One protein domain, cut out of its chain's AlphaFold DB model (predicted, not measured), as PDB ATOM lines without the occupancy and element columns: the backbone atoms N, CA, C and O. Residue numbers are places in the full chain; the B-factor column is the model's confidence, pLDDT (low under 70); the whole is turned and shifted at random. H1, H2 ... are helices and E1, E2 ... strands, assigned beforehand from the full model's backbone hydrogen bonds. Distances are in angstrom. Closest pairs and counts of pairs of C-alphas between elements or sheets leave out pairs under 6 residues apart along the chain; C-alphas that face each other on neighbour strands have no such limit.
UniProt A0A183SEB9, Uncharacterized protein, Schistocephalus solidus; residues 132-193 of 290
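What this domain is: This is residues 132 to 193 of the 290 residues of an uncharacterized protein of Schistocephalus solidus (UniProt A0A183SEB9). What shape do the parts make? Two hairpins are set together: the antiparallel strand hairpin E1 and E2, and a helical hairpin, H1 and H2 side by side, along the E2 side of it. H2 comes up to the strands with its first residues, 150 to 153, and a long link without a named element leads from its other end to E1. What is printed, and how large is it? There are 62 residues, with two named helices and then two named strands in the order H1, H2, E1, E2; the sheet has the order E1 - E2, and the class is mixed, helices and strands. The whole is compact, with a radius of gyration of the C-alphas of 11.6 A and spans of 32 by 22 by 19 A.

Where its parts are: Where are the strands? E1 is residues 176 to 182, 19.4 A from first to last C-alpha, and begins with C-alpha 176 at (51.916, -34.090, -38.877). E2 is residues 185 to 192, 21.0 A long, and ends with C-alpha 192 at (52.627, -36.918, -42.974). Where are the helices? H2, the longest helix, is residues 150 to 164 and measures 20.3 A. H1 is residues 132 to 142, 15.2 A long, and begins with C-alpha 132 at (52.741, -47.403, -45.609).

How they stand to each other: How do the strands pair? E1 and E2 form a hairpin of antiparallel neighbours, with 156 degrees between their directions. N 178 and O 190 are 2.8 A apart and N 187 and O 180 are 2.9 A apart, both within hydrogen-bond range. How do the helices stand to the sheet? The closest C-alphas of H2 and E2 are those of Phe 150 and Leu 186, 7.1 A apart. H1 and E2 are near each other, with 5 pairs of C-alphas within 10 A, while H1 and E1 are apart. How do the helices stand to each other? H1 and H2 form a helical hairpin and touch, the closest C-alphas being those of Ser 135 and Gly 164 at 5.8 A. They run opposite ways at a shallow tilt of 29 degrees. In H1 and H2 every O i to N i+4 pair is within hydrogen-bond range.

The domain as a whole: How far does it reach? The two C-alphas farthest apart are those of Lys 170 and Gln 183, at 33.2 A. Is it continuous, and which link is long? The printed part has no cut. The link from H2 to E1 is long, with 11 residues, the link from H1 to H2 is short, with 7, and the link from E1 to E2 is tight, with 2. Where is confidence low? The mean pLDDT of the printed part is 74.4, and residues 132 to 134 and 163 to 174 are under 70.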
ATOM      1  N   ASP A 132      53.059 -48.820 -45.365       46.62
ATOM      2  CA  ASP A 132      52.741 -47.403 -45.609       46.62
ATOM      3  C   ASP A 132      51.520 -47.245 -46.533       46.62
ATOM      4  O   ASP A 132      50.799 -46.257 -46.421       46.62
ATOM      5  N   SER A 133      51.225 -48.222 -47.399       51.12
ATOM      6  CA  SER A 133      50.030 -48.185 -48.250       51.12
ATOM      7  C   SER A 133      48.761 -48.449 -47.447       51.12
ATOM      8  O   SER A 133      47.761 -47.783 -47.683       51.12
ATOM      9  N   SER A 134      48.785 -49.351 -46.458       62.78
ATOM     10  CA  SER A 134      47.583 -49.701 -45.686       62.78
ATOM     11  C   SER A 134      47.196 -48.607 -44.694       62.78
ATOM     12  O   SER A 134      46.034 -48.227 -44.654       62.78
ATOM     13  N   SER A 135      48.139 -48.070 -43.915       70.69
ATOM     14  CA  SER A 135      47.839 -47.014 -42.932       70.69
ATOM     15  C   SER A 135      47.487 -45.702 -43.623       70.69
ATOM     16  O   SER A 135      46.560 -45.014 -43.210       70.69
ATOM     17  N   ARG A 136      48.180 -45.366 -44.720       74.00
ATOM     18  CA  ARG A 136      47.855 -44.191 -45.530       74.00
ATOM     19  C   ARG A 136      46.529 -44.362 -46.262       74.00
ATOM     20  O   ARG A 136      45.751 -43.419 -46.252       74.00
ATOM     21  N   ALA A 137      46.248 -45.520 -46.864       75.56
ATOM     22  CA  ALA A 137      44.963 -45.768 -47.521       75.56
ATOM     23  C   ALA A 137      43.810 -45.762 -46.515       75.56
ATOM     24  O   ALA A 137      42.799 -45.131 -46.791       75.56
ATOM     25  N   LEU A 138      43.993 -46.371 -45.338       80.38
ATOM     26  CA  LEU A 138      43.025 -46.340 -44.241       80.38
ATOM     27  C   LEU A 138      42.791 -44.905 -43.749       80.38
ATOM     28  O   LEU A 138      41.651 -44.495 -43.561       80.38
ATOM     29  N   PHE A 139      43.857 -44.115 -43.579       83.19
ATOM     30  CA  PHE A 139      43.744 -42.710 -43.187       83.19
ATOM     31  C   PHE A 139      43.003 -41.900 -44.254       83.19
ATOM     32  O   PHE A 139      42.050 -41.189 -43.956       83.19
ATOM     33  N   VAL A 140      43.394 -42.050 -45.521       83.56
ATOM     34  CA  VAL A 140      42.744 -41.369 -46.646       83.56
ATOM     35  C   VAL A 140      41.280 -41.777 -46.760       83.56
ATOM     36  O   VAL A 140      40.451 -40.903 -46.976       83.56
ATOM     37  N   SER A 141      40.933 -43.055 -46.577       84.75
ATOM     38  CA  SER A 141      39.539 -43.506 -46.629       84.75
ATOM     39  C   SER A 141      38.716 -42.991 -45.450       84.75
ATOM     40  O   SER A 141      37.575 -42.587 -45.636       84.75
ATOM     41  N   MET A 142      39.292 -42.970 -44.245       87.44
ATOM     42  CA  MET A 142      38.599 -42.565 -43.017       87.44
ATOM     43  C   MET A 142      38.372 -41.048 -42.942       87.44
ATOM     44  O   MET A 142      37.354 -40.601 -42.425       87.44
ATOM     45  N   PHE A 143      39.290 -40.261 -43.514       88.62
ATOM     46  CA  PHE A 143      39.201 -38.798 -43.598       88.62
ATOM     47  C   PHE A 143      38.816 -38.290 -44.998       88.62
ATOM     48  O   PHE A 143      38.953 -37.098 -45.280       88.62
ATOM     49  N   ALA A 144      38.322 -39.171 -45.880       86.38
ATOM     50  CA  ALA A 144      37.811 -38.788 -47.198       86.38
ATOM     51  C   ALA A 144      36.602 -37.849 -47.079       86.38
ATOM     52  O   ALA A 144      36.426 -36.941 -47.897       86.38
ATOM     53  N   THR A 145      35.783 -38.055 -46.045       87.25
ATOM     54  CA  THR A 145      34.644 -37.202 -45.719       87.25
ATOM     55  C   THR A 145      35.027 -36.164 -44.658       87.25
ATOM     56  O   THR A 145      35.696 -36.499 -43.672       87.25
ATOM     57  N   PRO A 146      34.621 -34.890 -44.831       85.56
ATOM     58  CA  PRO A 146      34.763 -33.878 -43.790       85.56
ATOM     59  C   PRO A 146      34.042 -34.306 -42.509       85.56
ATOM     60  O   PRO A 146      33.108 -35.103 -42.545       85.56
ATOM     61  N   SER A 147      34.490 -33.780 -41.374       89.50
ATOM     62  CA  SER A 147      33.821 -33.987 -40.087       89.50
ATOM     63  C   SER A 147      33.072 -32.720 -39.699       89.50
ATOM     64  O   SER A 147      33.664 -31.641 -39.696       89.50
ATOM     65  N   ASP A 148      31.795 -32.842 -39.352       86.38
ATOM     66  CA  ASP A 148      30.942 -31.687 -39.025       86.38
ATOM     67  C   ASP A 148      31.313 -31.055 -37.676       86.38
ATOM     68  O   ASP A 148      31.008 -29.897 -37.398       86.38
ATOM     69  N   THR A 149      31.988 -31.815 -36.809       88.69
ATOM     70  CA  THR A 149      32.424 -31.348 -35.492       88.69
ATOM     71  C   THR A 149      33.835 -31.822 -35.168       88.69
ATOM     72  O   THR A 149      34.326 -32.823 -35.694       88.69
ATOM     73  N   PHE A 150      34.484 -31.125 -34.234       80.56
ATOM     74  CA  PHE A 150      35.760 -31.569 -33.673       80.56
ATOM     75  C   PHE A 150      35.651 -32.923 -32.966       80.56
ATOM     76  O   PHE A 150      36.579 -33.721 -33.043       80.56
ATOM     77  N   ALA A 151      34.519 -33.205 -32.316       83.12
ATOM     78  CA  ALA A 151      34.291 -34.478 -31.639       83.12
ATOM     79  C   ALA A 151      34.275 -35.656 -32.628       83.12
ATOM     80  O   ALA A 151      34.948 -36.654 -32.385       83.12
ATOM     81  N   ASP A 152      33.583 -35.505 -33.762       83.50
ATOM     82  CA  ASP A 152      33.569 -36.504 -34.840       83.50
ATOM     83  C   ASP A 152      34.971 -36.706 -35.441       83.50
ATOM     84  O   ASP A 152      35.462 -37.828 -35.568       83.50
ATOM     85  N   PHE A 153      35.678 -35.605 -35.711       86.19
ATOM     86  CA  PHE A 153      37.057 -35.655 -36.198       86.19
ATOM     87  C   PHE A 153      37.999 -36.388 -35.224       86.19
ATOM     88  O   PHE A 153      38.812 -37.220 -35.633       86.19
ATOM     89  N   TYR A 154      37.886 -36.103 -33.926       82.81
ATOM     90  CA  TYR A 154      38.714 -36.718 -32.891       82.81
ATOM     91  C   TYR A 154      38.379 -38.200 -32.680       82.81
ATOM     92  O   TYR A 154      39.281 -39.007 -32.441       82.81
ATOM     93  N   ALA A 155      37.108 -38.585 -32.821       84.88
ATOM     94  CA  ALA A 155      36.687 -39.982 -32.796       84.88
ATOM     95  C   ALA A 155      37.331 -40.774 -33.945       84.88
ATOM     96  O   ALA A 155      37.962 -41.798 -33.682       84.88
ATOM     97  N   LYS A 156      37.302 -40.246 -35.180       86.44
ATOM     98  CA  LYS A 156      37.995 -40.842 -36.340       86.44
ATOM     99  C   LYS A 156      39.504 -40.959 -36.117       86.44
ATOM    100  O   LYS A 156      40.101 -41.983 -36.425       86.44
ATOM    101  N   LEU A 157      40.144 -39.943 -35.531       82.12
ATOM    102  CA  LEU A 157      41.574 -40.017 -35.189       82.12
ATOM    103  C   LEU A 157      41.866 -41.104 -34.152       82.12
ATOM    104  O   LEU A 157      42.871 -41.807 -34.255       82.12
ATOM    105  N   THR A 158      40.993 -41.247 -33.160       80.06
ATOM    106  CA  THR A 158      41.130 -42.256 -32.106       80.06
ATOM    107  C   THR A 158      40.970 -43.661 -32.679       80.06
ATOM    108  O   THR A 158      41.796 -44.534 -32.410       80.06
ATOM    109  N   GLU A 159      39.964 -43.863 -33.530       83.31
ATOM    110  CA  GLU A 159      39.744 -45.107 -34.267       83.31
ATOM    111  C   GLU A 159      40.949 -45.439 -35.156       83.31
ATOM    112  O   GLU A 159      41.484 -46.547 -35.094       83.31
ATOM    113  N   PHE A 160      41.468 -44.458 -35.897       80.88
ATOM    114  CA  PHE A 160      42.692 -44.611 -36.680       80.88
ATOM    115  C   PHE A 160      43.893 -45.030 -35.817       80.88
ATOM    116  O   PHE A 160      44.674 -45.895 -36.213       80.88
ATOM    117  N   GLY A 161      44.036 -44.457 -34.620       72.56
ATOM    118  CA  GLY A 161      45.075 -44.833 -33.661       72.56
ATOM    119  C   GLY A 161      44.981 -46.283 -33.195       72.56
ATOM    120  O   GLY A 161      46.008 -46.955 -33.090       72.56
ATOM    121  N   GLN A 162      43.762 -46.768 -32.959       70.56
ATOM    122  CA  GLN A 162      43.487 -48.131 -32.500       70.56
ATOM    123  C   GLN A 162      43.653 -49.163 -33.622       70.56
ATOM    124  O   GLN A 162      44.301 -50.192 -33.425       70.56
ATOM    125  N   VAL A 163      43.117 -48.874 -34.811       66.50
ATOM    126  CA  VAL A 163      43.144 -49.777 -35.973       66.50
ATOM    127  C   VAL A 163      44.518 -49.774 -36.645       66.50
ATOM    128  O   VAL A 163      45.051 -50.825 -36.997       66.50
ATOM    129  N   GLY A 164      45.130 -48.598 -36.792       57.59
ATOM    130  CA  GLY A 164      46.413 -48.413 -37.469       57.59
ATOM    131  C   GLY A 164      47.644 -48.611 -36.580       57.59
ATOM    132  O   GLY A 164      48.762 -48.557 -37.090       57.59
ATOM    133  N   LYS A 165      47.470 -48.796 -35.259       58.00
ATOM    134  CA  LYS A 165      48.558 -48.788 -34.251       58.00
ATOM    135  C   LYS A 165      49.468 -47.547 -34.350       58.00
ATOM    136  O   LYS A 165      50.606 -47.562 -33.893       58.00
ATOM    137  N   ALA A 166      48.979 -46.474 -34.973       52.47
ATOM    138  CA  ALA A 166      49.787 -45.397 -35.546       52.47
ATOM    139  C   ALA A 166      49.968 -44.178 -34.631       52.47
ATOM    140  O   ALA A 166      50.618 -43.216 -35.011       52.47
ATOM    141  N   LEU A 167      49.415 -44.180 -33.418       49.12
ATOM    142  CA  LEU A 167      49.433 -42.996 -32.555       49.12
ATOM    143  C   LEU A 167      50.180 -43.249 -31.247       49.12
ATOM    144  O   LEU A 167      49.631 -43.105 -30.163       49.12
ATOM    145  N   THR A 168      51.470 -43.574 -31.333       48.00
ATOM    146  CA  THR A 168      52.386 -43.325 -30.212       48.00
ATOM    147  C   THR A 168      53.108 -42.005 -30.460       48.00
ATOM    148  O   THR A 168      54.026 -41.928 -31.277       48.00
ATOM    149  N   VAL A 169      52.692 -40.939 -29.773       43.47
ATOM    150  CA  VAL A 169      53.372 -39.639 -29.843       43.47
ATOM    151  C   VAL A 169      54.652 -39.719 -29.011       43.47
ATOM    152  O   VAL A 169      54.660 -39.431 -27.819       43.47
ATOM    153  N   LYS A 170      55.762 -40.131 -29.632       45.12
ATOM    154  CA  LYS A 170      57.097 -39.873 -29.074       45.12
ATOM    155  C   LYS A 170      57.554 -38.475 -29.474       45.12
ATOM    156  O   LYS A 170      57.449 -38.087 -30.639       45.12
ATOM    157  N   VAL A 171      58.112 -37.741 -28.511       39.25
ATOM    158  CA  VAL A 171      58.733 -36.428 -28.731       39.25
ATOM    159  C   VAL A 171      59.775 -36.540 -29.856       39.25
ATOM    160  O   VAL A 171      60.699 -37.350 -29.778       39.25
ATOM    161  N   GLY A 172      59.607 -35.751 -30.923       40.25
ATOM    162  CA  GLY A 172      60.481 -35.766 -32.107       40.25
ATOM    163  C   GLY A 172      60.046 -36.693 -33.256       40.25
ATOM    164  O   GLY A 172      60.857 -36.970 -34.146       40.25
ATOM    165  N   CYS A 173      58.803 -37.185 -33.253       48.94
ATOM    166  CA  CYS A 173      58.193 -37.842 -34.408       48.94
ATOM    167  C   CYS A 173      57.721 -36.802 -35.446       48.94
ATOM    168  O   CYS A 173      57.038 -35.860 -35.052       48.94
ATOM    169  N   PRO A 174      58.047 -36.945 -36.748       56.47
ATOM    170  CA  PRO A 174      57.661 -35.981 -37.779       56.47
ATOM    171  C   PRO A 174      56.203 -36.143 -38.236       56.47
ATOM    172  O   PRO A 174      55.814 -35.536 -39.230       56.47
ATOM    173  N   VAL A 175      55.398 -36.956 -37.538       71.88
ATOM    174  CA  VAL A 175      53.983 -37.116 -37.869       71.88
ATOM    175  C   VAL A 175      53.273 -35.781 -37.720       71.88
ATOM    176  O   VAL A 175      53.324 -35.141 -36.668       71.88
ATOM    177  N   ARG A 176      52.603 -35.372 -38.791       73.62
ATOM    178  CA  ARG A 176      51.916 -34.090 -38.877       73.62
ATOM    179  C   ARG A 176      50.585 -34.285 -39.572       73.62
ATOM    180  O   ARG A 176      50.525 -34.907 -40.623       73.62
ATOM    181  N   ILE A 177      49.520 -33.740 -39.000       80.62
ATOM    182  CA  ILE A 177      48.199 -33.692 -39.626       80.62
ATOM    183  C   ILE A 177      47.765 -32.235 -39.566       80.62
ATOM    184  O   ILE A 177      47.656 -31.656 -38.489       80.62
ATOM    185  N   GLU A 178      47.579 -31.630 -40.730       78.81
ATOM    186  CA  GLU A 178      47.044 -30.286 -40.871       78.81
ATOM    187  C   GLU A 178      45.549 -30.379 -41.157       78.81
ATOM    188  O   GLU A 178      45.105 -31.127 -42.033       78.81
ATOM    189  N   VAL A 179      44.770 -29.620 -40.395       83.75
ATOM    190  CA  VAL A 179      43.314 -29.604 -40.484       83.75
ATOM    191  C   VAL A 179      42.880 -28.175 -40.730       83.75
ATOM    192  O   VAL A 179      43.264 -27.269 -39.993       83.75
ATOM    193  N   ASN A 180      42.058 -27.986 -41.753       84.00
ATOM    194  CA  ASN A 180      41.425 -26.712 -42.046       84.00
ATOM    195  C   ASN A 180      39.947 -26.776 -41.670       84.00
ATOM    196  O   ASN A 180      39.278 -27.785 -41.899       84.00
ATOM    197  N   SER A 181      39.443 -25.673 -41.120       85.19
ATOM    198  CA  SER A 181      38.013 -25.456 -40.924       85.19
ATOM    199  C   SER A 181      37.486 -24.602 -42.069       85.19
ATOM    200  O   SER A 181      37.951 -23.481 -42.280       85.19
ATOM    201  N   SER A 182      36.536 -25.134 -42.830       82.75
ATOM    202  CA  SER A 182      35.857 -24.396 -43.895       82.75
ATOM    203  C   SER A 182      34.382 -24.759 -43.901       82.75
ATOM    204  O   SER A 182      34.049 -25.941 -43.862       82.75
ATOM    205  N   GLN A 183      33.506 -23.752 -43.973       82.25
ATOM    206  CA  GLN A 183      32.048 -23.942 -44.034       82.25
ATOM    207  C   GLN A 183      31.485 -24.771 -42.861       82.25
ATOM    208  O   GLN A 183      30.585 -25.582 -43.039       82.25
ATOM    209  N   GLY A 184      32.036 -24.587 -41.657       83.81
ATOM    210  CA  GLY A 184      31.592 -25.305 -40.457       83.81
ATOM    211  C   GLY A 184      32.062 -26.760 -40.362       83.81
ATOM    212  O   GLY A 184      31.740 -27.412 -39.382       83.81
ATOM    213  N   CYS A 185      32.853 -27.247 -41.324       82.38
ATOM    214  CA  CYS A 185      33.379 -28.611 -41.337       82.38
ATOM    215  C   CYS A 185      34.907 -28.618 -41.195       82.38
ATOM    216  O   CYS A 185      35.602 -27.732 -41.703       82.38
ATOM    217  N   LEU A 186      35.441 -29.657 -40.553       85.25
ATOM    218  CA  LEU A 186      36.870 -29.934 -40.451       85.25
ATOM    219  C   LEU A 186      37.305 -30.889 -41.562       85.25
ATOM    220  O   LEU A 186      36.729 -31.965 -41.738       85.25
ATOM    221  N   LYS A 187      38.355 -30.510 -42.290       85.25
ATOM    222  CA  LYS A 187      38.941 -31.319 -43.360       85.25
ATOM    223  C   LYS A 187      40.451 -31.398 -43.202       85.25
ATOM    224  O   LYS A 187      41.106 -30.387 -42.960       85.25
ATOM    225  N   VAL A 188      41.011 -32.590 -43.396       86.44
ATOM    226  CA  VAL A 188      42.465 -32.759 -43.467       86.44
ATOM    227  C   VAL A 188      42.971 -32.129 -44.765       86.44
ATOM    228  O   VAL A 188      42.549 -32.516 -45.856       86.44
ATOM    229  N   SER A 189      43.849 -31.137 -44.651       81.69
ATOM    230  CA  SER A 189      44.438 -30.423 -45.790       81.69
ATOM    231  C   SER A 189      45.765 -31.034 -46.227       81.69
ATOM    232  O   SER A 189      46.054 -31.099 -47.420       81.69
ATOM    233  N   SER A 190      46.557 -31.506 -45.268       77.50
ATOM    234  CA  SER A 190      47.854 -32.134 -45.492       77.50
ATOM    235  C   SER A 190      48.161 -33.093 -44.352       77.50
ATOM    236  O   SER A 190      47.733 -32.880 -43.218       77.50
ATOM    237  N   PHE A 191      48.897 -34.164 -44.632       81.25
ATOM    238  CA  PHE A 191      49.333 -35.080 -43.591       81.25
ATOM    239  C   PHE A 191      50.626 -35.816 -43.964       81.25
ATOM    240  O   PHE A 191      50.863 -36.179 -45.119       81.25
ATOM    241  N   GLU A 192      51.431 -36.092 -42.945       75.06
ATOM    242  CA  GLU A 192      52.627 -36.918 -42.974       75.06
ATOM    243  C   GLU A 192      52.521 -37.940 -41.839       75.06
ATOM    244  O   GLU A 192      52.490 -37.573 -40.670       75.06
ATOM    245  N   LEU A 193      52.422 -39.228 -42.180       75.88
ATOM    246  CA  LEU A 193      52.261 -40.328 -41.214       75.88
ATOM    247  C   LEU A 193      53.551 -41.147 -41.049       75.88
ATOM    248  O   LEU A 193      53.532 -42.253 -40.518       75.88
TER     249      LEU A 193